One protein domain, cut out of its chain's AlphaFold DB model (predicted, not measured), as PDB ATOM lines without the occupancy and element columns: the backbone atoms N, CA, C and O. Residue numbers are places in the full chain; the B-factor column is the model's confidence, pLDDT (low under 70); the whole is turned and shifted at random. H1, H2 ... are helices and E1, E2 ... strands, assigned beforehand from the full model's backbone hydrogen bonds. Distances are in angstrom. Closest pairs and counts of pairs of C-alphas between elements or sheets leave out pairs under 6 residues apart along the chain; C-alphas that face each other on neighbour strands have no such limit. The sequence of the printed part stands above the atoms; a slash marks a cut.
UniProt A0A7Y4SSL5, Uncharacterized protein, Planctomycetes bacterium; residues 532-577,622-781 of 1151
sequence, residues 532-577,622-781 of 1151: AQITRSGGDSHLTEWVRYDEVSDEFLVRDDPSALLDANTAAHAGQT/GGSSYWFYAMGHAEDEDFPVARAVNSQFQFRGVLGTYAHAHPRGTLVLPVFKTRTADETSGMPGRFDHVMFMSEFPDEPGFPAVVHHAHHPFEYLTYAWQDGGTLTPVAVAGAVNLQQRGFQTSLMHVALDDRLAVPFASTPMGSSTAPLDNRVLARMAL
ATOM      1  N   ALA A 532      92.683  97.536  90.825       94.75
ATOM      2  CA  ALA A 532      91.460  98.321  90.870       94.75
ATOM      3  C   ALA A 532      91.204  98.791  92.302       94.75
ATOM      4  O   ALA A 532      91.534  98.089  93.257       94.75
ATOM      5  N   GLN A 533      90.603  99.966  92.441       96.44
ATOM      6  CA  GLN A 533      90.203 100.532  93.720       96.44
ATOM      7  C   GLN A 533      88.697 100.386  93.895       96.44
ATOM      8  O   GLN A 533      87.932 100.884  93.075       96.44
ATOM      9  N   ILE A 534      88.276  99.754  94.984       97.00
ATOM     10  CA  ILE A 534      86.916  99.840  95.509       97.00
ATOM     11  C   ILE A 534      86.868 101.094  96.390       97.00
ATOM     12  O   ILE A 534      87.410 101.118  97.497       97.00
ATOM     13  N   THR A 535      86.289 102.167  95.858       96.19
ATOM     14  CA  THR A 535      86.416 103.517  96.413       96.19
ATOM     15  C   THR A 535      85.378 103.782  97.499       96.19
ATOM     16  O   THR A 535      84.169 103.705  97.260       96.19
ATOM     17  N   ARG A 536      85.848 104.169  98.690       95.44
ATOM     18  CA  ARG A 536      85.021 104.713  99.774       95.44
ATOM     19  C   ARG A 536      85.470 106.142 100.080       95.44
ATOM     20  O   ARG A 536      86.660 106.421 100.181       95.44
ATOM     21  N   SER A 537      84.519 107.052 100.263       91.94
ATOM     22  CA  SER A 537      84.794 108.488 100.429       91.94
ATOM     23  C   SER A 537      84.187 109.031 101.725       91.94
ATOM     24  O   SER A 537      83.342 108.391 102.354       91.94
ATOM     25  N   GLY A 538      84.609 110.225 102.144       90.25
ATOM     26  CA  GLY A 538      84.111 110.852 103.372       90.25
ATOM     27  C   GLY A 538      84.538 110.087 104.630       90.25
ATOM     28  O   GLY A 538      85.665 109.617 104.716       90.25
ATOM     29  N   GLY A 539      83.649 109.952 105.619       92.00
ATOM     30  CA  GLY A 539      83.960 109.259 106.883       92.00
ATOM     31  C   GLY A 539      84.395 107.795 106.720       92.00
ATOM     32  O   GLY A 539      85.129 107.277 107.560       92.00
ATOM     33  N   ASP A 540      84.018 107.170 105.605       94.50
ATOM     34  CA  ASP A 540      84.306 105.770 105.295       94.50
ATOM     35  C   ASP A 540      85.585 105.588 104.467       94.50
ATOM     36  O   ASP A 540      85.858 104.476 104.029       94.50
ATOM     37  N   SER A 541      86.384 106.636 104.227       93.62
ATOM     38  CA  SER A 541      87.577 106.521 103.368       93.62
ATOM     39  C   SER A 541      88.564 105.446 103.809       93.62
ATOM     40  O   SER A 541      89.184 104.806 102.967       93.62
ATOM     41  N   HIS A 542      88.630 105.179 105.108       94.44
ATOM     42  CA  HIS A 542      89.416 104.104 105.705       94.44
ATOM     43  C   HIS A 542      88.997 102.682 105.307       94.44
ATOM     44  O   HIS A 542      89.743 101.755 105.581       94.44
ATOM     45  N   LEU A 543      87.824 102.513 104.691       96.19
ATOM     46  CA  LEU A 543      87.338 101.240 104.158       96.19
ATOM     47  C   LEU A 543      87.670 101.072 102.669       96.19
ATOM     48  O   LEU A 543      87.190 100.133 102.045       96.19
ATOM     49  N   THR A 544      88.420 101.998 102.064       97.12
ATOM     50  CA  THR A 544      88.869 101.872 100.671       97.12
ATOM     51  C   THR A 544      89.761 100.655 100.523       97.12
ATOM     52  O   THR A 544      90.643 100.415 101.341       97.12
ATOM     53  N   GLU A 545      89.574  99.925  99.430       96.88
ATOM     54  CA  GLU A 545      90.303  98.694  99.195       96.88
ATOM     55  C   GLU A 545      90.873  98.644  97.787       96.88
ATOM     56  O   GLU A 545      90.169  98.888  96.808       96.88
ATOM     57  N   TRP A 546      92.144  98.278  97.670       96.44
ATOM     58  CA  TRP A 546      92.748  97.920  96.397       96.44
ATOM     59  C   TRP A 546      92.718  96.409  96.210       96.44
ATOM     60  O   TRP A 546      93.073  95.644  97.111       96.44
ATOM     61  N   VAL A 547      92.328  95.993  95.009       95.50
ATOM     62  CA  VAL A 547      92.330  94.599  94.575       95.50
ATOM     63  C   VAL A 547      93.316  94.400  93.433       95.50
ATOM     64  O   VAL A 547      93.480  95.272  92.577       95.50
ATOM     65  N   ARG A 548      93.966  93.240  93.400       94.06
ATOM     66  CA  ARG A 548      94.892  92.837  92.336       94.06
ATOM     67  C   ARG A 548      94.204  91.880  91.365       94.06
ATOM     68  O   ARG A 548      93.498  90.977  91.796       94.06
ATOM     69  N   TYR A 549      94.441  92.026  90.067       93.44
ATOM     70  CA  TYR A 549      93.909  91.112  89.053       93.44
ATOM     71  C   TYR A 549      94.915  90.861  87.929       93.44
ATOM     72  O   TYR A 549      95.853  91.626  87.711       93.44
ATOM     73  N   ASP A 550      94.703  89.777  87.199       91.62
ATOM     74  CA  ASP A 550      95.593  89.256  86.167       91.62
ATOM     75  C   ASP A 550      94.876  89.023  84.839       91.62
ATOM     76  O   ASP A 550      95.520  89.105  83.794       91.62
ATOM     77  N   GLU A 551      93.569  88.772  84.868       89.69
ATOM     78  CA  GLU A 551      92.716  88.632  83.694       89.69
ATOM     79  C   GLU A 551      91.394  89.380  83.942       89.69
ATOM     80  O   GLU A 551      90.918  89.494  85.077       89.69
ATOM     81  N   VAL A 552      90.803  89.930  82.880       88.00
ATOM     82  CA  VAL A 552      89.489  90.587  82.934       88.00
ATOM     83  C   VAL A 552      88.505  89.724  82.159       88.00
ATOM     84  O   VAL A 552      88.587  89.612  80.938       88.00
ATOM     85  N   SER A 553      87.569  89.115  82.879       81.75
ATOM     86  CA  SER A 553      86.373  88.516  82.293       81.75
ATOM     87  C   SER A 553      85.322  89.617  82.101       81.75
ATOM     88  O   SER A 553      85.325  90.589  82.850       81.75
ATOM     89  N   ASP A 554      84.400  89.471  81.144       72.62
ATOM     90  CA  ASP A 554      83.372  90.475  80.789       72.62
ATOM     91  C   ASP A 554      82.644  91.158  81.971       72.62
ATOM     92  O   ASP A 554      82.106  92.254  81.805       72.62
ATOM     93  N   GLU A 555      82.572  90.497  83.129       86.00
ATOM     94  CA  GLU A 555      81.874  90.942  84.343       86.00
ATOM     95  C   GLU A 555      82.739  90.816  85.614       86.00
ATOM     96  O   GLU A 555      82.260  91.105  86.710       86.00
ATOM     97  N   PHE A 556      84.005  90.385  85.503       90.12
ATOM     98  CA  PHE A 556      84.842  90.073  86.665       90.12
ATOM     99  C   PHE A 556      86.304  90.472  86.477       90.12
ATOM    100  O   PHE A 556      86.905  90.193  85.440       90.12
ATOM    101  N   LEU A 557      86.906  91.023  87.531       93.06
ATOM    102  CA  LEU A 557      88.362  91.127  87.653       93.06
ATOM    103  C   LEU A 557      88.866  89.870  88.359       93.06
ATOM    104  O   LEU A 557      88.394  89.579  89.458       93.06
ATOM    105  N   VAL A 558      89.771  89.115  87.731       94.06
ATOM    106  CA  VAL A 558      90.185  87.776  88.183       94.06
ATOM    107  C   VAL A 558      91.680  87.748  88.504       94.06
ATOM    108  O   VAL A 558      92.496  88.175  87.691       94.06
ATOM    109  N   ARG A 559      92.044  87.238  89.685       94.50
ATOM    110  CA  ARG A 559      93.416  86.960  90.133       94.50
ATOM    111  C   ARG A 559      93.753  85.500  89.832       94.50
ATOM    112  O   ARG A 559      93.422  84.611  90.611       94.50
ATOM    113  N   ASP A 560      94.378  85.249  88.692       92.38
ATOM    114  CA  ASP A 560      94.630  83.901  88.175       92.38
ATOM    115  C   ASP A 560      96.094  83.650  87.773       92.38
ATOM    116  O   ASP A 560      96.394  82.657  87.101       92.38
ATOM    117  N   ASP A 561      97.016  84.516  88.211       91.38
ATOM    118  CA  ASP A 561      98.447  84.272  88.072       91.38
ATOM    119  C   ASP A 561      98.846  82.942  88.741       91.38
ATOM    120  O   ASP A 561      98.596  82.750  89.939       91.38
ATOM    121  N   PRO A 562      99.495  82.017  88.009       90.38
ATOM    122  CA  PRO A 562      99.838  80.714  88.557       90.38
ATOM    123  C   PRO A 562     100.742  80.758  89.786       90.38
ATOM    124  O   PRO A 562     100.574  79.929  90.675       90.38
ATOM    125  N   SER A 563     101.685  81.705  89.862       89.44
ATOM    126  CA  SER A 563     102.570  81.804  91.027       89.44
ATOM    127  C   SER A 563     101.798  82.256  92.264       89.44
ATOM    128  O   SER A 563     101.917  81.634  93.312       89.44
ATOM    129  N   ALA A 564     100.892  83.223  92.109       91.19
ATOM    130  CA  ALA A 564     100.017  83.668  93.188       91.19
ATOM    131  C   ALA A 564      99.089  82.554  93.692       91.19
ATOM    132  O   ALA A 564      98.891  82.403  94.894       91.19
ATOM    133  N   LEU A 565      98.526  81.760  92.778       92.81
ATOM    134  CA  LEU A 565      97.682  80.615  93.121       92.81
ATOM    135  C   LEU A 565      98.451  79.543  93.909       92.81
ATOM    136  O   LEU A 565      97.900  78.936  94.827       92.81
ATOM    137  N   LEU A 566      99.721  79.314  93.574       90.56
ATOM    138  CA  LEU A 566     100.588  78.385  94.300       90.56
ATOM    139  C   LEU A 566     101.025  78.934  95.660       90.56
ATOM    140  O   LEU A 566     101.043  78.178  96.632       90.56
ATOM    141  N   ASP A 567     101.303  80.233  95.757       90.44
ATOM    142  CA  ASP A 567     101.577  80.906  97.031       90.44
ATOM    143  C   ASP A 567     100.349  80.809  97.956       90.44
ATOM    144  O   ASP A 567     100.469  80.448  99.126       90.44
ATOM    145  N   ALA A 568      99.139  81.005  97.415       93.56
ATOM    146  CA  ALA A 568      97.889  80.790  98.144       93.56
ATOM    147  C   ALA A 568      97.726  79.333  98.611       93.56
ATOM    148  O   ALA A 568      97.321  79.095  99.748       93.56
ATOM    149  N   ASN A 569      98.063  78.357  97.759       92.62
ATOM    150  CA  ASN A 569      98.017  76.935  98.112       92.62
ATOM    151  C   ASN A 569      99.009  76.584  99.228       92.62
ATOM    152  O   ASN A 569      98.679  75.823 100.135       92.62
ATOM    153  N   THR A 570     100.207  77.159  99.176       88.88
ATOM    154  CA  THR A 570     101.255  76.978 100.188       88.88
ATOM    155  C   THR A 570     100.816  77.569 101.528       88.88
ATOM    156  O   THR A 570     100.912  76.910 102.561       88.88
ATOM    157  N   ALA A 571     100.244  78.776 101.513       90.56
ATOM    158  CA  ALA A 571      99.699  79.431 102.700       90.56
ATOM    159  C   ALA A 571      98.521  78.663 103.324       90.56
ATOM    160  O   ALA A 571      98.372  78.631 104.548       90.56
ATOM    161  N   ALA A 572      97.686  78.043 102.488       91.31
ATOM    162  CA  ALA A 572      96.530  77.266 102.919       91.31
ATOM    163  C   ALA A 572      96.924  75.974 103.661       91.31
ATOM    164  O   ALA A 572      96.204  75.563 104.563       91.31
ATOM    165  N   HIS A 573      98.082  75.375 103.352       87.50
ATOM    166  CA  HIS A 573      98.500  74.064 103.876       87.50
ATOM    167  C   HIS A 573      99.886  74.109 104.545       87.50
ATOM    168  O   HIS A 573     100.735  73.239 104.324       87.50
ATOM    169  N   ALA A 574     100.138  75.165 105.327       64.44
ATOM    170  CA  ALA A 574     101.423  75.441 105.964       64.44
ATOM    171  C   ALA A 574     101.951  74.219 106.754       64.44
ATOM    172  O   ALA A 574     101.445  73.905 107.826       64.44
ATOM    173  N   GLY A 575     102.977  73.539 106.220       57.91
ATOM    174  CA  GLY A 575     103.620  72.367 106.840       57.91
ATOM    175  C   GLY A 575     103.831  71.142 105.934       57.91
ATOM    176  O   GLY A 575     104.659  70.302 106.278       57.91
ATOM    177  N   GLN A 576     103.147  71.038 104.783       55.25
ATOM    178  CA  GLN A 576     103.122  69.801 103.963       55.25
ATOM    179  C   GLN A 576     103.531  69.973 102.489       55.25
ATOM    180  O   GLN A 576     103.758  68.986 101.788       55.25
ATOM    181  N   THR A 577     103.646  71.199 101.974       42.28
ATOM    182  CA  THR A 577     104.144  71.424 100.608       42.28
ATOM    183  C   THR A 577     105.668  71.339 100.624       42.28
ATOM    184  O   THR A 577     106.338  72.272 101.057       42.28
ATOM    185  N   GLY A 622      97.904 105.622 119.062       33.34
ATOM    186  CA  GLY A 622      97.933 107.065 119.219       33.34
ATOM    187  C   GLY A 622      98.768 107.626 118.074       33.34
ATOM    188  O   GLY A 622      99.977 107.436 118.071       33.34
ATOM    189  N   GLY A 623      98.106 108.255 117.094       48.00
ATOM    190  CA  GLY A 623      98.716 108.690 115.830       48.00
ATOM    191  C   GLY A 623     100.079 109.357 116.006       48.00
ATOM    192  O   GLY A 623     100.176 110.349 116.734       48.00
ATOM    193  N   SER A 624     101.087 108.769 115.364       65.00
ATOM    194  CA  SER A 624     102.483 109.203 115.380       65.00
ATOM    195  C   SER A 624     102.687 110.440 114.490       65.00
ATOM    196  O   SER A 624     101.870 110.726 113.612       65.00
ATOM    197  N   SER A 625     103.765 111.189 114.738       76.88
ATOM    198  CA  SER A 625     104.207 112.300 113.881       76.88
ATOM    199  C   SER A 625     104.713 111.821 112.519       76.88
ATOM    200  O   SER A 625     104.753 112.600 111.574       76.88
ATOM    201  N   TYR A 626     105.103 110.551 112.404       84.31
ATOM    202  CA  TYR A 626     105.551 109.936 111.160       84.31
ATOM    203  C   TYR A 626     104.383 109.442 110.321       84.31
ATOM    204  O   TYR A 626     103.405 108.908 110.853       84.31
ATOM    205  N   TRP A 627     104.529 109.615 109.013       83.69
ATOM    206  CA  TRP A 627     103.620 109.087 108.013       83.69
ATOM    207  C   TRP A 627     103.728 107.563 107.897       83.69
ATOM    208  O   TRP A 627     104.819 106.992 107.988       83.69
ATOM    209  N   PHE A 628     102.590 106.919 107.632       79.12
ATOM    210  CA  PHE A 628     102.497 105.500 107.298       79.12
ATOM    211  C   PHE A 628     101.697 105.317 106.009       79.12
ATOM    212  O   PHE A 628     100.802 106.089 105.698       79.12
ATOM    213  N   TYR A 629     101.973 104.255 105.260       78.50
ATOM    214  CA  TYR A 629     101.343 104.030 103.953       78.50
ATOM    215  C   TYR A 629      99.930 103.416 104.023       78.50
ATOM    216  O   TYR A 629      99.322 103.172 102.981       78.50
ATOM    217  N   ALA A 630      99.427 103.105 105.223       85.31
ATOM    218  CA  ALA A 630      98.233 102.288 105.418       85.31
ATOM    219  C   ALA A 630      96.937 103.110 105.547       85.31
ATOM    220  O   ALA A 630      96.735 103.827 106.521       85.31
ATOM    221  N   MET A 631      96.000 102.936 104.624       90.62
ATOM    222  CA  MET A 631      94.642 103.461 104.713       90.62
ATOM    223  C   MET A 631      93.727 102.401 105.340       90.62
ATOM    224  O   MET A 631      93.434 101.387 104.713       90.62
ATOM    225  N   GLY A 632      93.280 102.634 106.575       91.75
ATOM    226  CA  GLY A 632      92.425 101.712 107.327       91.75
ATOM    227  C   GLY A 632      93.168 100.819 108.320       91.75
ATOM    228  O   GLY A 632      94.305 101.088 108.711       91.75
ATOM    229  N   HIS A 633      92.489  99.750 108.738       89.94
ATOM    230  CA  HIS A 633      93.021  98.704 109.610       89.94
ATOM    231  C   HIS A 633      92.558  97.325 109.138       89.94
ATOM    232  O   HIS A 633      91.507  97.194 108.514       89.94
ATOM    233  N   ALA A 634      93.340  96.302 109.474       88.94
ATOM    234  CA  ALA A 634      92.988  94.917 109.209       88.94
ATOM    235  C   ALA A 634      91.757  94.505 110.032       88.94
ATOM    236  O   ALA A 634      91.753  94.630 111.254       88.94
ATOM    237  N   GLU A 635      90.726  93.991 109.362       91.19
ATOM    238  CA  GLU A 635      89.544  93.393 110.001       91.19
ATOM    239  C   GLU A 635      89.661  91.860 110.107       91.19
ATOM    240  O   GLU A 635      88.805  91.204 110.693       91.19
ATOM    241  N   ASP A 636      90.710  91.269 109.525       88.62
ATOM    242  CA  ASP A 636      90.925  89.820 109.429       88.62
ATOM    243  C   ASP A 636      91.829  89.259 110.537       88.62
ATOM    244  O   ASP A 636      92.317  88.133 110.438       88.62
ATOM    245  N   GLU A 637      92.054  90.016 111.615       87.19
ATOM    246  CA  GLU A 637      92.978  89.620 112.685       87.19
ATOM    247  C   GLU A 637      92.560  88.348 113.420       87.19
ATOM    248  O   GLU A 637      93.418  87.556 113.813       87.19
ATOM    249  N   ASP A 638      91.252  88.129 113.530       88.44
ATOM    250  CA  ASP A 638      90.660  86.948 114.156       88.44
ATOM    251  C   ASP A 638      90.507  85.762 113.178       88.44
ATOM    252  O   ASP A 638      90.043  84.690 113.569       88.44
ATOM    253  N   PHE A 639      90.901  85.928 111.908       91.88
ATOM    254  CA  PHE A 639      90.758  84.929 110.842       91.88
ATOM    255  C   PHE A 639      92.136  84.464 110.337       91.88
ATOM    256  O   PHE A 639      92.601  84.907 109.282       91.88
ATOM    257  N   PRO A 640      92.834  83.595 111.093       91.50
ATOM    258  CA  PRO A 640      94.228  83.258 110.837       91.50
ATOM    259  C   PRO A 640      94.502  82.643 109.462       91.50
ATOM    260  O   PRO A 640      95.529  82.957 108.855       91.50
ATOM    261  N   VAL A 641      93.606  81.799 108.951       92.25
ATOM    262  CA  VAL A 641      93.768  81.136 107.650       92.25
ATOM    263  C   VAL A 641      93.473  82.131 106.537       92.25
ATOM    264  O   VAL A 641      94.282  82.263 105.618       92.25
ATOM    265  N   ALA A 642      92.381  82.899 106.636       93.62
ATOM    266  CA  ALA A 642      92.082  83.948 105.662       93.62
ATOM    267  C   ALA A 642      93.195  85.000 105.569       93.62
ATOM    268  O   ALA A 642      93.608  85.335 104.458       93.62
ATOM    269  N   ARG A 643      93.728  85.466 106.706       92.19
ATOM    270  CA  ARG A 643      94.824  86.445 106.755       92.19
ATOM    271  C   ARG A 643      96.106  85.891 106.139       92.19
ATOM    272  O   ARG A 643      96.735  86.557 105.313       92.19
ATOM    273  N   ALA A 644      96.485  84.657 106.481       91.94
ATOM    274  CA  ALA A 644      97.653  83.995 105.900       91.94
ATOM    275  C   ALA A 644      97.520  83.847 104.379       91.94
ATOM    276  O   ALA A 644      98.373  84.332 103.634       91.94
ATOM    277  N   VAL A 645      96.414  83.260 103.913       93.81
ATOM    278  CA  VAL A 645      96.187  83.006 102.487       93.81
ATOM    279  C   VAL A 645      96.069  84.308 101.700       93.81
ATOM    280  O   VAL A 645      96.741  84.443 100.685       93.81
ATOM    281  N   ASN A 646      95.296  85.297 102.159       94.12
ATOM    282  CA  ASN A 646      95.146  86.568 101.443       94.12
ATOM    283  C   ASN A 646      96.466  87.342 101.354       94.12
ATOM    284  O   ASN A 646      96.797  87.879 100.297       94.12
ATOM    285  N   SER A 647      97.235  87.378 102.447       90.81
ATOM    286  CA  SER A 647      98.504  88.110 102.479       90.81
ATOM    287  C   SER A 647      99.540  87.543 101.509       90.81
ATOM    288  O   SER A 647     100.279  88.321 100.917       90.81
ATOM    289  N   GLN A 648      99.562  86.225 101.282       91.56
ATOM    290  CA  GLN A 648     100.446  85.592 100.295       91.56
ATOM    291  C   GLN A 648      99.852  85.628  98.877       91.56
ATOM    292  O   GLN A 648     100.553  85.942  97.920       91.56
ATOM    293  N   PHE A 649      98.541  85.407  98.737       93.50
ATOM    294  CA  PHE A 649      97.837  85.462  97.449       93.50
ATOM    295  C   PHE A 649      97.843  86.870  96.826       93.50
ATOM    296  O   PHE A 649      97.836  87.032  95.597       93.50
ATOM    297  N   GLN A 650      97.890  87.896  97.686       92.06
ATOM    298  CA  GLN A 650      97.901  89.312  97.327       92.06
ATOM    299  C   GLN A 650      96.719  89.672  96.420       92.06
ATOM    300  O   GLN A 650      96.921  90.213  95.331       92.06
ATOM    301  N   PHE A 651      95.493  89.343  96.840       94.25
ATOM    302  CA  PHE A 651      94.286  89.610  96.054       94.25
ATOM    303  C   PHE A 651      93.514  90.831  96.547       94.25
ATOM    304  O   PHE A 651      93.350  91.780  95.784       94.25
ATOM    305  N   ARG A 652      93.049  90.816  97.798       95.12
ATOM    306  CA  ARG A 652      92.190  91.855  98.383       95.12
ATOM    307  C   ARG A 652      92.925  92.613  99.477       95.12
ATOM    308  O   ARG A 652      93.662  91.989 100.233       95.12
ATOM    309  N   GLY A 653      92.727  93.925  99.583       93.75
ATOM    310  CA  GLY A 653      93.419  94.732 100.591       93.75
ATOM    311  C   GLY A 653      94.934  94.722 100.403       93.75
ATOM    312  O   GLY A 653      95.674  94.273 101.272       93.75
ATOM    313  N   VAL A 654      95.397  95.134  99.223       91.62
ATOM    314  CA  VAL A 654      96.831  95.185  98.896       91.62
ATOM    315  C   VAL A 654      97.347  96.623  98.872       91.62
ATOM    316  O   VAL A 654      96.567  97.574  98.852       91.62
ATOM    317  N   LEU A 655      98.674  96.791  98.849       88.50
ATOM    318  CA  LEU A 655      99.338  98.089  98.642       88.50
ATOM    319  C   LEU A 655      98.887  99.195  99.617       88.50
ATOM    320  O   LEU A 655      98.568 100.320  99.227       88.50
ATOM    321  N   GLY A 656      98.862  98.862 100.909       86.38
ATOM    322  CA  GLY A 656      98.500  99.805 101.970       86.38
ATOM    323  C   GLY A 656      97.004  99.953 102.212       86.38
ATOM    324  O   GLY A 656      96.613 100.860 102.928       86.38
ATOM    325  N   THR A 657      96.169  99.083 101.653       93.88
ATOM    326  CA  THR A 657      94.742  98.986 102.001       93.88
ATOM    327  C   THR A 657      94.451  97.647 102.676       93.88
ATOM    328  O   THR A 657      95.333  96.789 102.721       93.88
ATOM    329  N   TYR A 658      93.235  97.448 103.188       93.75
ATOM    330  CA  TYR A 658      92.825  96.202 103.843       93.75
ATOM    331  C   TYR A 658      91.561  95.624 103.203       93.75
ATOM    332  O   TYR A 658      90.853  96.299 102.459       93.75
ATOM    333  N   ALA A 659      91.317  94.330 103.426       93.75
ATOM    334  CA  ALA A 659      90.131  93.665 102.905       93.75
ATOM    335  C   ALA A 659      88.920  94.013 103.780       93.75
ATOM    336  O   ALA A 659      88.906  93.674 104.962       93.75
ATOM    337  N   HIS A 660      87.898  94.629 103.188       95.19
ATOM    338  CA  HIS A 660      86.691  95.069 103.895       95.19
ATOM    339  C   HIS A 660      85.423  94.436 103.314       95.19
ATOM    340  O   HIS A 660      85.422  93.848 102.227       95.19
ATOM    341  N   ALA A 661      84.311  94.565 104.036       94.44
ATOM    342  CA  ALA A 661      82.989  94.360 103.457       94.44
ATOM    343  C   ALA A 661      82.526  95.624 102.709       94.44
ATOM    344  O   ALA A 661      82.595  96.738 103.234       94.44
ATOM    345  N   HIS A 662      82.004  95.448 101.495       95.44
ATOM    346  CA  HIS A 662      81.536  96.542 100.647       95.44
ATOM    347  C   HIS A 662      80.088  96.345 100.206       95.44
ATOM    348  O   HIS A 662      79.730  95.266  99.726       95.44
ATOM    349  N   PRO A 663      79.248  97.389 100.303       94.81
ATOM    350  CA  PRO A 663      77.885  97.319  99.814       94.81
ATOM    351  C   PRO A 663      77.845  97.294  98.283       94.81
ATOM    352  O   PRO A 663      78.730  97.805  97.586       94.81
ATOM    353  N   ARG A 664      76.740  96.764  97.756       93.31
ATOM    354  CA  ARG A 664      76.392  96.872  96.340       93.31
ATOM    355  C   ARG A 664      76.412  98.332  95.880       93.31
ATOM    356  O   ARG A 664      75.926  99.218  96.577       93.31
ATOM    357  N   GLY A 665      76.895  98.561  94.663       91.81
ATOM    358  CA  GLY A 665      76.950  99.881  94.043       91.81
ATOM    359  C   GLY A 665      78.181 100.703  94.422       91.81
ATOM    360  O   GLY A 665      78.332 101.801  93.893       91.81
ATOM    361  N   THR A 666      79.068 100.188  95.285       95.12
ATOM    362  CA  THR A 666      80.347 100.852  95.590       95.12
ATOM    363  C   THR A 666      81.167 101.006  94.314       95.12
ATOM    364  O   THR A 666      81.274 100.063  93.526       95.12
ATOM    365  N   LEU A 667      81.714 102.202  94.108       94.38
ATOM    366  CA  LEU A 667      82.462 102.580  92.914       94.38
ATOM    367  C   LEU A 667      83.746 101.748  92.796       94.38
ATOM    368  O   LEU A 667      84.457 101.562  93.780       94.38
ATOM    369  N   VAL A 668      84.039 101.264  91.589       94.25
ATOM    370  CA  VAL A 668      85.272 100.541  91.264       94.25
ATOM    371  C   VAL A 668      86.007 101.287  90.156       94.25
ATOM    372  O   VAL A 668      85.485 101.414  89.044       94.25
ATOM    373  N   LEU A 669      87.210 101.773  90.456       94.12
ATOM    374  CA  LEU A 669      88.030 102.588  89.559       94.12
ATOM    375  C   LEU A 669      89.314 101.857  89.141       94.12
ATOM    376  O   LEU A 669      89.890 101.119  89.947       94.12
ATOM    377  N   PRO A 670      89.786 102.049  87.900       92.75
ATOM    378  CA  PRO A 670      91.078 101.535  87.470       92.75
ATOM    379  C   PRO A 670      92.224 102.301  88.140       92.75
ATOM    380  O   PRO A 670      92.144 103.510  88.355       92.75
ATOM    381  N   VAL A 671      93.311 101.591  88.436       93.88
ATOM    382  CA  VAL A 671      94.560 102.178  88.935       93.88
ATOM    383  C   VAL A 671      95.519 102.351  87.764       93.88
ATOM    384  O   VAL A 671      95.818 101.393  87.048       93.88
ATOM    385  N   PHE A 672      96.027 103.566  87.578       93.38
ATOM    386  CA  PHE A 672      97.010 103.876  86.541       93.38
ATOM    387  C   PHE A 672      98.401 104.052  87.154       93.38
ATOM    388  O   PHE A 672      98.582 104.026  88.372       93.38
ATOM    389  N   LYS A 673      99.411 104.190  86.296       92.12
ATOM    390  CA  LYS A 673     100.808 104.337  86.699       92.12
ATOM    391  C   LYS A 673     101.359 105.673  86.235       92.12
ATOM    392  O   LYS A 673     101.172 106.063  85.083       92.12
ATOM    393  N   THR A 674     102.094 106.328  87.118       92.25
ATOM    394  CA  THR A 674     102.966 107.462  86.799       92.25
ATOM    395  C   THR A 674     104.415 107.024  86.933       92.25
ATOM    396  O   THR A 674     104.715 106.011  87.573       92.25
ATOM    397  N   ARG A 675     105.325 107.754  86.288       84.69
ATOM    398  CA  ARG A 675     106.755 107.520  86.471       84.69
ATOM    399  C   ARG A 675     107.282 108.460  87.544       84.69
ATOM    400  O   ARG A 675     107.146 109.670  87.401       84.69
ATOM    401  N   THR A 676     107.929 107.898  88.554       73.81
ATOM    402  CA  THR A 676     108.574 108.652  89.632       73.81
ATOM    403  C   THR A 676     110.045 108.257  89.677       73.81
ATOM    404  O   THR A 676     110.391 107.091  89.472       73.81
ATOM    405  N   ALA A 677     110.928 109.224  89.891       68.44
ATOM    406  CA  ALA A 677     112.327 108.947  90.194       68.44
ATOM    407  C   ALA A 677     112.518 108.889  91.714       68.44
ATOM    408  O   ALA A 677     112.977 107.883  92.242       68.44
ATOM    409  N   ASP A 678     112.099 109.955  92.390       76.69
ATOM    410  CA  ASP A 678     112.263 110.206  93.822       76.69
ATOM    411  C   ASP A 678     111.377 111.401  94.261       76.69
ATOM    412  O   ASP A 678     110.580 111.930  93.469       76.69
ATOM    413  N   GLU A 679     111.515 111.844  95.514       77.88
ATOM    414  CA  GLU A 679     110.811 112.990  96.105       77.88
ATOM    415  C   GLU A 679     110.973 114.306  95.318       77.88
ATOM    416  O   GLU A 679     110.149 115.218  95.445       77.88
ATOM    417  N   THR A 680     112.006 114.421  94.479       83.50
ATOM    418  CA  THR A 680     112.304 115.620  93.683       83.50
ATOM    419  C   THR A 680     111.493 115.675  92.391       83.50
ATOM    420  O   THR A 680     111.155 116.767  91.933       83.50
ATOM    421  N   SER A 681     111.146 114.511  91.832       79.00
ATOM    422  CA  SER A 681     110.392 114.379  90.576       79.00
ATOM    423  C   SER A 681     108.882 114.564  90.721       79.00
ATOM    424  O   SER A 681     108.221 115.005  89.781       79.00
ATOM    425  N   GLY A 682     108.344 114.265  91.905       87.00
ATOM    426  CA  GLY A 682     106.913 114.311  92.185       87.00
ATOM    427  C   GLY A 682     106.410 113.006  92.792       87.00
ATOM    428  O   GLY A 682     106.626 111.933  92.236       87.00
ATOM    429  N   MET A 683     105.697 113.107  93.908       89.19
ATOM    430  CA  MET A 683     105.072 111.980  94.585       89.19
ATOM    431  C   MET A 683     103.591 112.302  94.821       89.19
ATOM    432  O   MET A 683     103.286 113.141  95.679       89.19
ATOM    433  N   PRO A 684     102.661 111.702  94.055       93.00
ATOM    434  CA  PRO A 684     101.237 111.866  94.287       93.00
ATOM    435  C   PRO A 684     100.837 111.239  95.614       93.00
ATOM    436  O   PRO A 684     101.368 110.209  96.028       93.00
ATOM    437  N   GLY A 685      99.862 111.854  96.262       92.88
ATOM    438  CA  GLY A 685      99.312 111.388  97.519       92.88
ATOM    439  C   GLY A 685      97.868 111.817  97.692       92.88
ATOM    440  O   GLY A 685      97.272 112.494  96.856       92.88
ATOM    441  N   ARG A 686      97.280 111.376  98.797       93.12
ATOM    442  CA  ARG A 686      95.874 111.619  99.093       93.12
ATOM    443  C   ARG A 686      95.558 113.123  99.151       93.12
ATOM    444  O   ARG A 686      96.311 113.885  99.747       93.12
ATOM    445  N   PHE A 687      94.401 113.512  98.604       94.69
ATOM    446  CA  PHE A 687      93.888 114.892  98.522       94.69
ATOM    447  C   PHE A 687      94.632 115.836  97.574       94.69
ATOM    448  O   PHE A 687      94.338 117.036  97.570       94.69
ATOM    449  N   ASP A 688      95.540 115.320  96.748       96.69
ATOM    450  CA  ASP A 688      96.112 116.129  95.679       96.69
ATOM    451  C   ASP A 688      95.018 116.476  94.671       96.69
ATOM    452  O   ASP A 688      94.468 115.591  94.012       96.69
ATOM    453  N   HIS A 689      94.709 117.767  94.575       96.50
ATOM    454  CA  HIS A 689      93.845 118.328  93.545       96.50
ATOM    455  C   HIS A 689      94.715 118.528  92.308       96.50
ATOM    456  O   HIS A 689      95.537 119.440  92.256       96.50
ATOM    457  N   VAL A 690      94.609 117.605  91.359       96.94
ATOM    458  CA  VAL A 690      95.497 117.528  90.200       96.94
ATOM    459  C   VAL A 690      94.776 117.932  88.926       96.94
ATOM    460  O   VAL A 690      93.568 117.751  88.778       96.94
ATOM    461  N   MET A 691      95.545 118.418  87.960       96.19
ATOM    462  CA  MET A 691      95.087 118.648  86.598       96.19
ATOM    463  C   MET A 691      95.777 117.666  85.650       96.19
ATOM    464  O   MET A 691      97.007 117.587  85.596       96.19
ATOM    465  N   PHE A 692      94.993 116.911  84.886       96.19
ATOM    466  CA  PHE A 692      95.494 116.091  83.791       96.19
ATOM    467  C   PHE A 692      95.642 116.935  82.533       96.19
ATOM    468  O   PHE A 692      94.692 117.567  82.073       96.19
ATOM    469  N   MET A 693      96.845 116.912  81.976       93.75
ATOM    470  CA  MET A 693      97.249 117.689  80.812       93.75
ATOM    471  C   MET A 693      97.630 116.728  79.692       93.75
ATOM    472  O   MET A 693      98.283 115.712  79.946       93.75
ATOM    473  N   SER A 694      97.236 117.032  78.456       91.00
ATOM    474  CA  SER A 694      97.612 116.209  77.307       91.00
ATOM    475  C   SER A 694      99.015 116.563  76.803       91.00
ATOM    476  O   SER A 694      99.653 117.514  77.263       91.00
ATOM    477  N   GLU A 695      99.501 115.777  75.843       88.69
ATOM    478  CA  GLU A 695     100.749 116.058  75.125       88.69
ATOM    479  C   GLU A 695     100.652 117.257  74.171       88.69
ATOM    480  O   GLU A 695     101.681 117.752  73.711       88.69
ATOM    481  N   PHE A 696      99.434 117.733  73.892       88.38
ATOM    482  CA  PHE A 696      99.165 118.894  73.055       88.38
ATOM    483  C   PHE A 696      99.007 120.130  73.948       88.38
ATOM    484  O   PHE A 696      98.000 120.274  74.645       88.38
ATOM    485  N   PRO A 697      99.999 121.040  73.984       84.94
ATOM    486  CA  PRO A 697     100.023 122.107  74.980       84.94
ATOM    487  C   PRO A 697      98.903 123.153  74.825       84.94
ATOM    488  O   PRO A 697      98.734 123.985  75.713       84.94
ATOM    489  N   ASP A 698      98.172 123.140  73.712       82.56
ATOM    490  CA  ASP A 698      97.020 123.988  73.408       82.56
ATOM    491  C   ASP A 698      95.674 123.407  73.877       82.56
ATOM    492  O   ASP A 698      94.674 124.125  73.884       82.56
ATOM    493  N   GLU A 699      95.630 122.143  74.307       86.38
ATOM    494  CA  GLU A 699      94.425 121.528  74.869       86.38
ATOM    495  C   GLU A 699      94.200 121.933  76.342       86.38
ATOM    496  O   GLU A 699      95.155 122.218  77.074       86.38
ATOM    497  N   PRO A 700      92.942 121.986  76.824       87.25
ATOM    498  CA  PRO A 700      92.647 122.319  78.217       87.25
ATOM    499  C   PRO A 700      93.045 121.192  79.184       87.25
ATOM    500  O   PRO A 700      93.106 120.022  78.808       87.25
ATOM    501  N   GLY A 701      93.264 121.556  80.449       90.69
ATOM    502  CA  GLY A 701      93.431 120.599  81.542       90.69
ATOM    503  C   GLY A 701      92.104 120.009  82.031       90.69
ATOM    504  O   GLY A 701      91.047 120.630  81.883       90.69
ATOM    505  N   PHE A 702      92.158 118.814  82.625       94.38
ATOM    506  CA  PHE A 702      91.002 118.129  83.211       94.38
ATOM    507  C   PHE A 702      91.234 117.790  84.694       94.38
ATOM    508  O   PHE A 702      92.208 117.103  85.003       94.38
ATOM    509  N   PRO A 703      90.360 118.244  85.607       95.88
ATOM    510  CA  PRO A 703      90.574 118.122  87.047       95.88
ATOM    511  C   PRO A 703      90.306 116.705  87.556       95.88
ATOM    512  O   PRO A 703      89.470 115.985  86.999       95.88
ATOM    513  N   ALA A 704      90.988 116.330  88.635       96.44
ATOM    514  CA  ALA A 704      90.731 115.123  89.413       96.44
ATOM    515  C   ALA A 704      91.347 115.235  90.812       96.44
ATOM    516  O   ALA A 704      92.254 116.036  91.037       96.44
ATOM    517  N   VAL A 705      90.925 114.367  91.733       96.62
ATOM    518  CA  VAL A 705      91.534 114.272  93.062       96.62
ATOM    519  C   VAL A 705      92.147 112.890  93.262       96.62
ATOM    520  O   VAL A 705      91.534 111.856  92.992       96.62
ATOM    521  N   VAL A 706      93.392 112.860  93.737       96.62
ATOM    522  CA  VAL A 706      94.065 111.606  94.086       96.62
ATOM    523  C   VAL A 706      93.480 111.063  95.388       96.62
ATOM    524  O   VAL A 706      93.494 111.720  96.435       96.62
ATOM    525  N   HIS A 707      92.993 109.824  95.339       95.94
ATOM    526  CA  HIS A 707      92.420 109.152  96.500       95.94
ATOM    527  C   HIS A 707      93.458 108.356  97.276       95.94
ATOM    528  O   HIS A 707      93.549 108.504  98.495       95.94
ATOM    529  N   HIS A 708      94.244 107.550  96.557       94.12
ATOM    530  CA  HIS A 708      95.335 106.742  97.095       94.12
ATOM    531  C   HIS A 708      96.449 106.610  96.059       94.12
ATOM    532  O   HIS A 708      96.193 106.498  94.857       94.12
ATOM    533  N   ALA A 709      97.688 106.590  96.530       92.56
ATOM    534  CA  ALA A 709      98.856 106.339  95.706       92.56
ATOM    535  C   ALA A 709      99.838 105.455  96.471       92.56
ATOM    536  O   ALA A 709      99.991 105.580  97.686       92.56
ATOM    537  N   HIS A 710     100.495 104.539  95.765       88.62
ATOM    538  CA  HIS A 710     101.388 103.578  96.395       88.62
ATOM    539  C   HIS A 710     102.573 103.222  95.505       88.62
ATOM    540  O   HIS A 710     102.436 103.048  94.290       88.62
ATOM    541  N   HIS A 711     103.732 103.060  96.140       84.38
ATOM    542  CA  HIS A 711     104.966 102.632  95.502       84.38
ATOM    543  C   HIS A 711     105.321 101.192  95.928       84.38
ATOM    544  O   HIS A 711     105.785 100.990  97.050       84.38
ATOM    545  N   PRO A 712     105.112 100.188  95.055       80.12
ATOM    546  CA  PRO A 712     105.454  98.790  95.320       80.12
ATOM    547  C   PRO A 712     106.921  98.591  95.733       80.12
ATOM    548  O   PRO A 712     107.824  98.932  94.968       80.12
ATOM    549  N   PHE A 713     107.167  97.995  96.902       78.06
ATOM    550  CA  PHE A 713     108.512  97.571  97.319       78.06
ATOM    551  C   PHE A 713     108.467  96.251  98.095       78.06
ATOM    552  O   PHE A 713     108.841  95.203  97.570       78.06
ATOM    553  N   GLU A 714     107.925  96.276  99.309       80.06
ATOM    554  CA  GLU A 714     107.759  95.107 100.176       80.06
ATOM    555  C   GLU A 714     106.329  95.029 100.710       80.06
ATOM    556  O   GLU A 714     105.611  96.029 100.765       80.06
ATOM    557  N   TYR A 715     105.913  93.830 101.109       82.75
ATOM    558  CA  TYR A 715     104.632  93.593 101.762       82.75
ATOM    559  C   TYR A 715     104.768  92.561 102.883       82.75
ATOM    560  O   TYR A 715     105.665  91.714 102.870       82.75
ATOM    561  N   LEU A 716     103.854  92.638 103.851       84.75
ATOM    562  CA  LEU A 716     103.784  91.702 104.968       84.75
ATOM    563  C   LEU A 716     103.011  90.448 104.564       84.75
ATOM    564  O   LEU A 716     101.881  90.536 104.080       84.75
ATOM    565  N   THR A 717     103.600  89.290 104.834       87.62
ATOM    566  CA  THR A 717     102.939  87.990 104.783       87.62
ATOM    567  C   THR A 717     102.745  87.424 106.172       87.62
ATOM    568  O   THR A 717     103.542  87.652 107.083       87.62
ATOM    569  N   TYR A 718     101.668  86.667 106.326       88.25
ATOM    570  CA  TYR A 718     101.316  85.976 107.554       88.25
ATOM    571  C   TYR A 718     101.257  84.467 107.299       88.25
ATOM    572  O   TYR A 718     101.085  84.004 106.168       88.25
ATOM    573  N   ALA A 719     101.375  83.703 108.379       87.69
ATOM    574  CA  ALA A 719     101.093  82.274 108.419       87.69
ATOM    575  C   ALA A 719     100.175  81.987 109.612       87.69
ATOM    576  O   ALA A 719     100.051  82.817 110.513       87.69
ATOM    577  N   TRP A 720      99.538  80.822 109.638       89.06
ATOM    578  CA  TRP A 720      98.736  80.363 110.772       89.06
ATOM    579  C   TRP A 720      99.452  79.220 111.497       89.06
ATOM    580  O   TRP A 720     100.293  78.531 110.923       89.06
ATOM    581  N   GLN A 721      99.164  79.059 112.786       83.75
ATOM    582  CA  GLN A 721      99.699  77.980 113.615       83.75
ATOM    583  C   GLN A 721      98.655  76.878 113.763       83.75
ATOM    584  O   GLN A 721      97.528  77.139 114.201       83.75
ATOM    585  N   ASP A 722      99.050  75.654 113.418       76.19
ATOM    586  CA  ASP A 722      98.214  74.472 113.580       76.19
ATOM    587  C   ASP A 722      98.074  74.071 115.059       76.19
ATOM    588  O   ASP A 722      99.023  74.127 115.844       76.19
ATOM    589  N   GLY A 723      96.859  73.672 115.433       70.31
ATOM    590  CA  GLY A 723      96.527  73.084 116.728       70.31
ATOM    591  C   GLY A 723      96.472  71.552 116.720       70.31
ATOM    592  O   GLY A 723      96.073  70.975 117.732       70.31
ATOM    593  N   GLY A 724      96.801  70.895 115.600       73.62
ATOM    594  CA  GLY A 724      96.618  69.456 115.383       73.62
ATOM    595  C   GLY A 724      95.148  69.059 115.215       73.62
ATOM    596  O   GLY A 724      94.775  67.920 115.487       73.62
ATOM    597  N   THR A 725      94.291  70.021 114.861       81.81
ATOM    598  CA  THR A 725      92.850  69.836 114.646       81.81
ATOM    599  C   THR A 725      92.387  70.716 113.480       81.81
ATOM    600  O   THR A 725      93.119  71.586 113.021       81.81
ATOM    601  N   LEU A 726      91.125  70.590 113.062       85.25
ATOM    602  CA  LEU A 726      90.499  71.437 112.035       85.25
ATOM    603  C   LEU A 726      90.359  72.918 112.435       85.25
ATOM    604  O   LEU A 726      89.717  73.687 111.724       85.25
ATOM    605  N   THR A 727      90.860  73.303 113.609       85.19
ATOM    606  CA  THR A 727      90.774  74.657 114.149       85.19
ATOM    607  C   THR A 727      92.188  75.200 114.382       85.19
ATOM    608  O   THR A 727      92.881  74.713 115.280       85.19
ATOM    609  N   PRO A 728      92.627  76.205 113.607       84.94
ATOM    610  CA  PRO A 728      93.915  76.858 113.809       84.94
ATOM    611  C   PRO A 728      93.898  77.653 115.124       84.94
ATOM    612  O   PRO A 728      92.845  78.130 115.557       84.94
ATOM    613  N   VAL A 729      95.057  77.807 115.771       82.00
ATOM    614  CA  VAL A 729      95.132  78.380 117.132       82.00
ATOM    615  C   VAL A 729      95.638  79.820 117.189       82.00
ATOM    616  O   VAL A 729      95.338  80.517 118.157       82.00
ATOM    617  N   ALA A 730      96.400  80.279 116.190       81.62
ATOM    618  CA  ALA A 730      96.948  81.638 116.155       81.62
ATOM    619  C   ALA A 730      97.447  82.048 114.759       81.62
ATOM    620  O   ALA A 730      97.705  81.202 113.903       81.62
ATOM    621  N   VAL A 731      97.667  83.352 114.573       80.75
ATOM    622  CA  VAL A 731      98.486  83.917 113.489       80.75
ATOM    623  C   VAL A 731      99.955  83.913 113.929       80.75
ATOM    624  O   VAL A 731     100.284  84.369 115.024       80.75
ATOM    625  N   ALA A 732     100.848  83.380 113.096       75.81
ATOM    626  CA  ALA A 732     102.293  83.455 113.288       75.81
ATOM    627  C   ALA A 732     102.825  84.878 113.016       75.81
ATOM    628  O   ALA A 732     102.143  85.715 112.429       75.81
ATOM    629  N   GLY A 733     104.063  85.162 113.432       71.38
ATOM    630  CA  GLY A 733     104.687  86.468 113.196       71.38
ATOM    631  C   GLY A 733     104.758  86.820 111.706       71.38
ATOM    632  O   GLY A 733     105.042  85.953 110.880       71.38
ATOM    633  N   ALA A 734     104.504  88.087 111.379       83.00
ATOM    634  CA  ALA A 734     104.569  88.566 110.004       83.00
ATOM    635  C   ALA A 734     106.006  88.538 109.462       83.00
ATOM    636  O   ALA A 734     106.962  88.810 110.195       83.00
ATOM    637  N   VAL A 735     106.148  88.257 108.170       83.50
ATOM    638  CA  VAL A 735     107.424  88.275 107.444       83.50
ATOM    639  C   VAL A 735     107.323  89.273 106.297       83.50
ATOM    640  O   VAL A 735     106.281  89.391 105.664       83.50
ATOM    641  N   ASN A 736     108.402  90.001 106.017       81.75
ATOM    642  CA  ASN A 736     108.441  90.900 104.867       81.75
ATOM    643  C   ASN A 736     108.948  90.166 103.643       81.75
ATOM    644  O   ASN A 736     110.013  89.547 103.684       81.75
ATOM    645  N   LEU A 737     108.201  90.280 102.552       82.81
ATOM    646  CA  LEU A 737     108.602  89.774 101.252       82.81
ATOM    647  C   LEU A 737     108.678  90.910 100.239       82.81
ATOM    648  O   LEU A 737     107.848  91.818 100.211       82.81
ATOM    649  N   GLN A 738     109.675  90.814  99.365       80.62
ATOM    650  CA  GLN A 738     109.829  91.697  98.215       80.62
ATOM    651  C   GLN A 738     108.703  91.469  97.209       80.62
ATOM    652  O   GLN A 738     108.352  90.332  96.868       80.62
ATOM    653  N   GLN A 739     108.153  92.563  96.698       77.69
ATOM    654  CA  GLN A 739     107.086  92.515  95.719       77.69
ATOM    655  C   GLN A 739     107.663  92.173  94.337       77.69
ATOM    656  O   GLN A 739     108.447  92.921  93.757       77.69
ATOM    657  N   ARG A 740     107.289  91.014  93.788       74.69
ATOM    658  CA  ARG A 740     107.801  90.534  92.492       74.69
ATOM    659  C   ARG A 740     107.008  91.115  91.323       74.69
ATOM    660  O   ARG A 740     105.798  91.289  91.419       74.69
ATOM    661  N   GLY A 741     107.681  91.356  90.195       72.69
ATOM    662  CA  GLY A 741     107.033  91.747  88.935       72.69
ATOM    663  C   GLY A 741     106.676  93.233  88.802       72.69
ATOM    664  O   GLY A 741     105.972  93.587  87.857       72.69
ATOM    665  N   PHE A 742     107.167  94.098  89.697       77.25
ATOM    666  CA  PHE A 742     106.941  95.547  89.658       77.25
ATOM    667  C   PHE A 742     108.230  96.314  89.354       77.25
ATOM    668  O   PHE A 742     109.325  95.896  89.727       77.25
ATOM    669  N   GLN A 743     108.091  97.444  88.661       77.19
ATOM    670  CA  GLN A 743     109.186  98.387  88.452       77.19
ATOM    671  C   GLN A 743     109.196  99.384  89.607       77.19
ATOM    672  O   GLN A 743     108.225 100.109  89.796       77.19
ATOM    673  N   THR A 744     110.311  99.459  90.331       72.81
ATOM    674  CA  THR A 744     110.518 100.361  91.478       72.81
ATOM    675  C   THR A 744     110.678 101.835  91.086       72.81
ATOM    676  O   THR A 744     111.180 102.622  91.870       72.81
ATOM    677  N   SER A 745     110.354 102.201  89.847       77.25
ATOM    678  CA  SER A 745     110.359 103.581  89.346       77.25
ATOM    679  C   SER A 745     108.958 104.029  88.919       77.25
ATOM    680  O   SER A 745     108.814 104.954  88.119       77.25
ATOM    681  N   LEU A 746     107.928 103.275  89.315       86.56
ATOM    682  CA  LEU A 746     106.540 103.519  88.948       86.56
ATOM    683  C   LEU A 746     105.683 103.600  90.202       86.56
ATOM    684  O   LEU A 746     105.654 102.674  91.014       86.56
ATOM    685  N   MET A 747     104.897 104.666  90.287       89.44
ATOM    686  CA  MET A 747     103.901 104.828  91.332       89.44
ATOM    687  C   MET A 747     102.521 104.494  90.782       89.44
ATOM    688  O   MET A 747     102.156 104.901  89.678       89.44
ATOM    689  N   HIS A 748     101.764 103.724  91.553       92.12
ATOM    690  CA  HIS A 748     100.387 103.376  91.237       92.12
ATOM    691  C   HIS A 748      99.475 104.424  91.858       92.12
ATOM    692  O   HIS A 748      99.667 104.779  93.018       92.12
ATOM    693  N   VAL A 749      98.505 104.917  91.097       95.25
ATOM    694  CA  VAL A 749      97.652 106.039  91.493       95.25
ATOM    695  C   VAL A 749      96.200 105.708  91.182       95.25
ATOM    696  O   VAL A 749      95.879 105.205  90.102       95.25
ATOM    697  N   ALA A 750      95.323 106.002  92.136       95.50
ATOM    698  CA  ALA A 750      93.883 105.900  91.995       95.50
ATOM    699  C   ALA A 750      93.224 107.240  92.325       95.50
ATOM    700  O   ALA A 750      93.605 107.921  93.281       95.50
ATOM    701  N   LEU A 751      92.220 107.596  91.531       96.44
ATOM    702  CA  LEU A 751      91.413 108.798  91.725       96.44
ATOM    703  C   LEU A 751      90.248 108.513  92.683       96.44
ATOM    704  O   LEU A 751      89.976 107.354  93.009       96.44
ATOM    705  N   ASP A 752      89.580 109.554  93.168       95.00
ATOM    706  CA  ASP A 752      88.383 109.430  94.010       95.00
ATOM    707  C   ASP A 752      87.085 109.297  93.195       95.00
ATOM    708  O   ASP A 752      86.119 108.693  93.664       95.00
ATOM    709  N   ASP A 753      87.097 109.773  91.952       93.88
ATOM    710  CA  ASP A 753      86.060 109.570  90.944       93.88
ATOM    711  C   ASP A 753      86.683 109.331  89.553       93.88
ATOM    712  O   ASP A 753      87.897 109.407  89.342       93.88
ATOM    713  N   ARG A 754      85.848 108.995  88.571       89.56
ATOM    714  CA  ARG A 754      86.263 108.845  87.178       89.56
ATOM    715  C   ARG A 754      86.723 110.176  86.593       89.56
ATOM    716  O   ARG A 754      86.078 111.210  86.761       89.56
ATOM    717  N   LEU A 755      87.766 110.110  85.776       91.25
ATOM    718  CA  LEU A 755      88.173 111.245  84.961       91.25
ATOM    719  C   LEU A 755      87.121 111.532  83.877       91.25
ATOM    720  O   LEU A 755      86.461 110.618  83.381       91.25
ATOM    721  N   ALA A 756      86.959 112.793  83.475       91.12
ATOM    722  CA  ALA A 756      85.983 113.158  82.445       91.12
ATOM    723  C   ALA A 756      86.356 112.614  81.051       91.12
ATOM    724  O   ALA A 756      85.486 112.192  80.283       91.12
ATOM    725  N   VAL A 757      87.653 112.602  80.732       91.69
ATOM    726  CA  VAL A 757      88.208 112.156  79.445       91.69
ATOM    727  C   VAL A 757      89.399 111.225  79.679       91.69
ATOM    728  O   VAL A 757      90.077 111.366  80.693       91.69
ATOM    729  N   PRO A 758      89.654 110.243  78.799       91.69
ATOM    730  CA  PRO A 758      90.800 109.359  78.950       91.69
ATOM    731  C   PRO A 758      92.087 110.038  78.462       91.69
ATOM    732  O   PRO A 758      92.045 110.863  77.550       91.69
ATOM    733  N   PHE A 759      93.233 109.626  79.005       92.56
ATOM    734  CA  PHE A 759      94.557 110.065  78.555       92.56
ATOM    735  C   PHE A 759      95.413 108.867  78.162       92.56
ATOM    736  O   PHE A 759      95.511 107.891  78.905       92.56
ATOM    737  N   ALA A 760      96.054 108.946  76.999       90.38
ATOM    738  CA  ALA A 760      97.042 107.960  76.584       90.38
ATOM    739  C   ALA A 760      98.417 108.310  77.169       90.38
ATOM    740  O   ALA A 760      98.767 109.484  77.273       90.38
ATOM    741  N   SER A 761      99.208 107.301  77.530       88.44
ATOM    742  CA  SER A 761     100.604 107.531  77.920       88.44
ATOM    743  C   SER A 761     101.439 107.971  76.714       88.44
ATOM    744  O   SER A 761     101.431 107.291  75.683       88.44
ATOM    745  N   THR A 762     102.222 109.038  76.862       86.12
ATOM    746  CA  THR A 762     103.150 109.518  75.825       86.12
ATOM    747  C   THR A 762     104.538 108.885  76.002       86.12
ATOM    748  O   THR A 762     105.024 108.782  77.133       86.12
ATOM    749  N   PRO A 763     105.233 108.480  74.918       83.44
ATOM    750  CA  PRO A 763     106.616 108.026  75.007       83.44
ATOM    751  C   PRO A 763     107.523 109.098  75.615       83.44
ATOM    752  O   PRO A 763     107.647 110.205  75.096       83.44
ATOM    753  N   MET A 764     108.200 108.745  76.703       75.75
ATOM    754  CA  MET A 764     109.156 109.645  77.333       75.75
ATOM    755  C   MET A 764     110.455 109.745  76.530       75.75
ATOM    756  O   MET A 764     110.890 108.783  75.892       75.75
ATOM    757  N   GLY A 765     111.115 110.904  76.631       76.69
ATOM    758  CA  GLY A 765     112.487 111.081  76.164       76.69
ATOM    759  C   GLY A 765     113.477 110.140  76.864       76.69
ATOM    760  O   GLY A 765     113.187 109.529  77.896       76.69
ATOM    761  N   SER A 766     114.678 110.023  76.298       79.56
ATOM    762  CA  SER A 766     115.767 109.253  76.918       79.56
ATOM    763  C   SER A 766     116.526 110.103  77.938       79.56
ATOM    764  O   SER A 766     116.490 111.328  77.873       79.56
ATOM    765  N   SER A 767     117.320 109.481  78.814       72.00
ATOM    766  CA  SER A 767     118.208 110.225  79.723       72.00
ATOM    767  C   SER A 767     119.271 111.061  79.002       72.00
ATOM    768  O   SER A 767     119.914 111.885  79.630       72.00
ATOM    769  N   THR A 768     119.489 110.868  77.699       74.31
ATOM    770  CA  THR A 768     120.393 111.687  76.870       74.31
ATOM    771  C   THR A 768     119.671 112.694  75.981       74.31
ATOM    772  O   THR A 768     120.316 113.553  75.391       74.31
ATOM    773  N   ALA A 769     118.355 112.569  75.858       78.75
ATOM    774  CA  ALA A 769     117.493 113.440  75.070       78.75
ATOM    775  C   ALA A 769     116.121 113.501  75.761       78.75
ATOM    776  O   ALA A 769     115.178 112.845  75.297       78.75
ATOM    777  N   PRO A 770     116.038 114.176  76.922       82.38
ATOM    778  CA  PRO A 770     114.776 114.363  77.620       82.38
ATOM    779  C   PRO A 770     113.841 115.256  76.795       82.38
ATOM    780  O   PRO A 770     114.275 115.970  75.890       82.38
ATOM    781  N   LEU A 771     112.550 115.189  77.103       86.44
ATOM    782  CA  LEU A 771     111.518 116.061  76.538       86.44
ATOM    783  C   LEU A 771     111.017 116.995  77.639       86.44
ATOM    784  O   LEU A 771     111.067 116.612  78.801       86.44
ATOM    785  N   ASP A 772     110.538 118.186  77.289       87.94
ATOM    786  CA  ASP A 772     109.835 119.058  78.239       87.94
ATOM    787  C   ASP A 772     108.534 118.375  78.701       87.94
ATOM    788  O   ASP A 772     107.809 117.820  77.873       87.94
ATOM    789  N   ASN A 773     108.199 118.400  79.996       87.69
ATOM    790  CA  ASN A 773     106.941 117.798  80.463       87.69
ATOM    791  C   ASN A 773     105.717 118.422  79.798       87.69
ATOM    792  O   ASN A 773     104.725 117.734  79.583       87.69
ATOM    793  N   ARG A 774     105.785 119.698  79.411       89.94
ATOM    794  CA  ARG A 774     104.655 120.411  78.808       89.94
ATOM    795  C   ARG A 774     104.196 119.819  77.476       89.94
ATOM    796  O   ARG A 774     103.081 120.123  77.069       89.94
ATOM    797  N   VAL A 775     105.008 118.959  76.852       89.06
ATOM    798  CA  VAL A 775     104.688 118.213  75.620       89.06
ATOM    799  C   VAL A 775     104.414 116.724  75.863       89.06
ATOM    800  O   VAL A 775     104.477 115.919  74.938       89.06
ATOM    801  N   LEU A 776     104.161 116.335  77.113       90.00
ATOM    802  CA  LEU A 776     103.822 114.973  77.516       90.00
ATOM    803  C   LEU A 776     102.449 114.958  78.190       90.00
ATOM    804  O   LEU A 776     102.106 115.884  78.934       90.00
ATOM    805  N   ALA A 777     101.707 113.864  77.997       93.00
ATOM    806  CA  ALA A 777     100.557 113.563  78.838       93.00
ATOM    807  C   ALA A 777     101.014 113.383  80.295       93.00
ATOM    808  O   ALA A 777     101.909 112.581  80.591       93.00
ATOM    809  N   ARG A 778     100.426 114.152  81.211       93.88
ATOM    810  CA  ARG A 778     100.912 114.269  82.592       93.88
ATOM    811  C   ARG A 778      99.817 114.666  83.573       93.88
ATOM    812  O   ARG A 778      98.780 115.194  83.188       93.88
ATOM    813  N   MET A 779     100.105 114.447  84.844       95.44
ATOM    814  CA  MET A 779      99.322 114.884  85.991       95.44
ATOM    815  C   MET A 779     100.103 115.978  86.726       95.44
ATOM    816  O   MET A 779     101.243 115.748  87.129       95.44
ATOM    817  N   ALA A 780      99.513 117.159  86.888       95.31
ATOM    818  CA  ALA A 780     100.148 118.311  87.525       95.31
ATOM    819  C   ALA A 780      99.447 118.677  88.840       95.31
ATOM    820  O   ALA A 780      98.220 118.709  88.895       95.31
ATOM    821  N   LEU A 781     100.231 118.962  89.878       96.12
ATOM    822  CA  LEU A 781      99.793 119.512  91.162       96.12
ATOM    823  C   LEU A 781     100.452 120.876  91.349       96.12
ATOM    824  O   LEU A 781     101.679 120.979  91.263       96.12
TER     825      LEU A 781
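This is residues 532 to 577 and 622 to 781 of the 1151 residues of an uncharacterized protein of Planctomycetes bacterium (UniProt A0A7Y4SSL5). Within little regular structure, curled sheet E6-E11-E8-E7-E12 partly faces small sheet E2-E1-E5, strands crossed, both antiparallel; helices H2 and H3 pair toward one end, hairpin E9-E10 on H3. Of 206 printed residues, 82 are in three named helices and twelve named strands, ordered E1-H1-E2-E3-E4-H2-H3-E5-E6-E7-E8-E9-E10-E11-E12, mixed in class. The whole is compact, radius of gyration of the C-alphas 19.5 A, spanning 68 by 45 by 41 A.

E6 is residues 672-675, E11 746-751, E8 702-710, 22.2 A long, E7 689-693, E12 778-781, its last C-alpha at (99.793, 119.512, 91.162). E1 is 532-535, from C-alpha (91.460, 98.321, 90.870), E2 545-549, E5 667-670, E3 551-553, E4 556-558, E9 714-717, E10 735-738, H1 538-543, H2 562-572, H3 640-649.

The two larger sheets form a sandwich, face to face, strands at 64 degrees. N 710 of E8 and O 748 of E11 are within hydrogen-bond range, 2.9 A. H2 and H3 touch, closest C-alphas 568 and 649, 4.7 A. Every O i to N i+4 pair is within range in H2 and H3; H1 has 0 of 2, but 2 of 3 O i to N i+3.

Residues 578-621 are cut out, C-alphas 577 and 622 being 40.7 A apart. Link E11 to E12, among others, is long. Residues 574-577, 622-624 and 677 have pLDDT under 70.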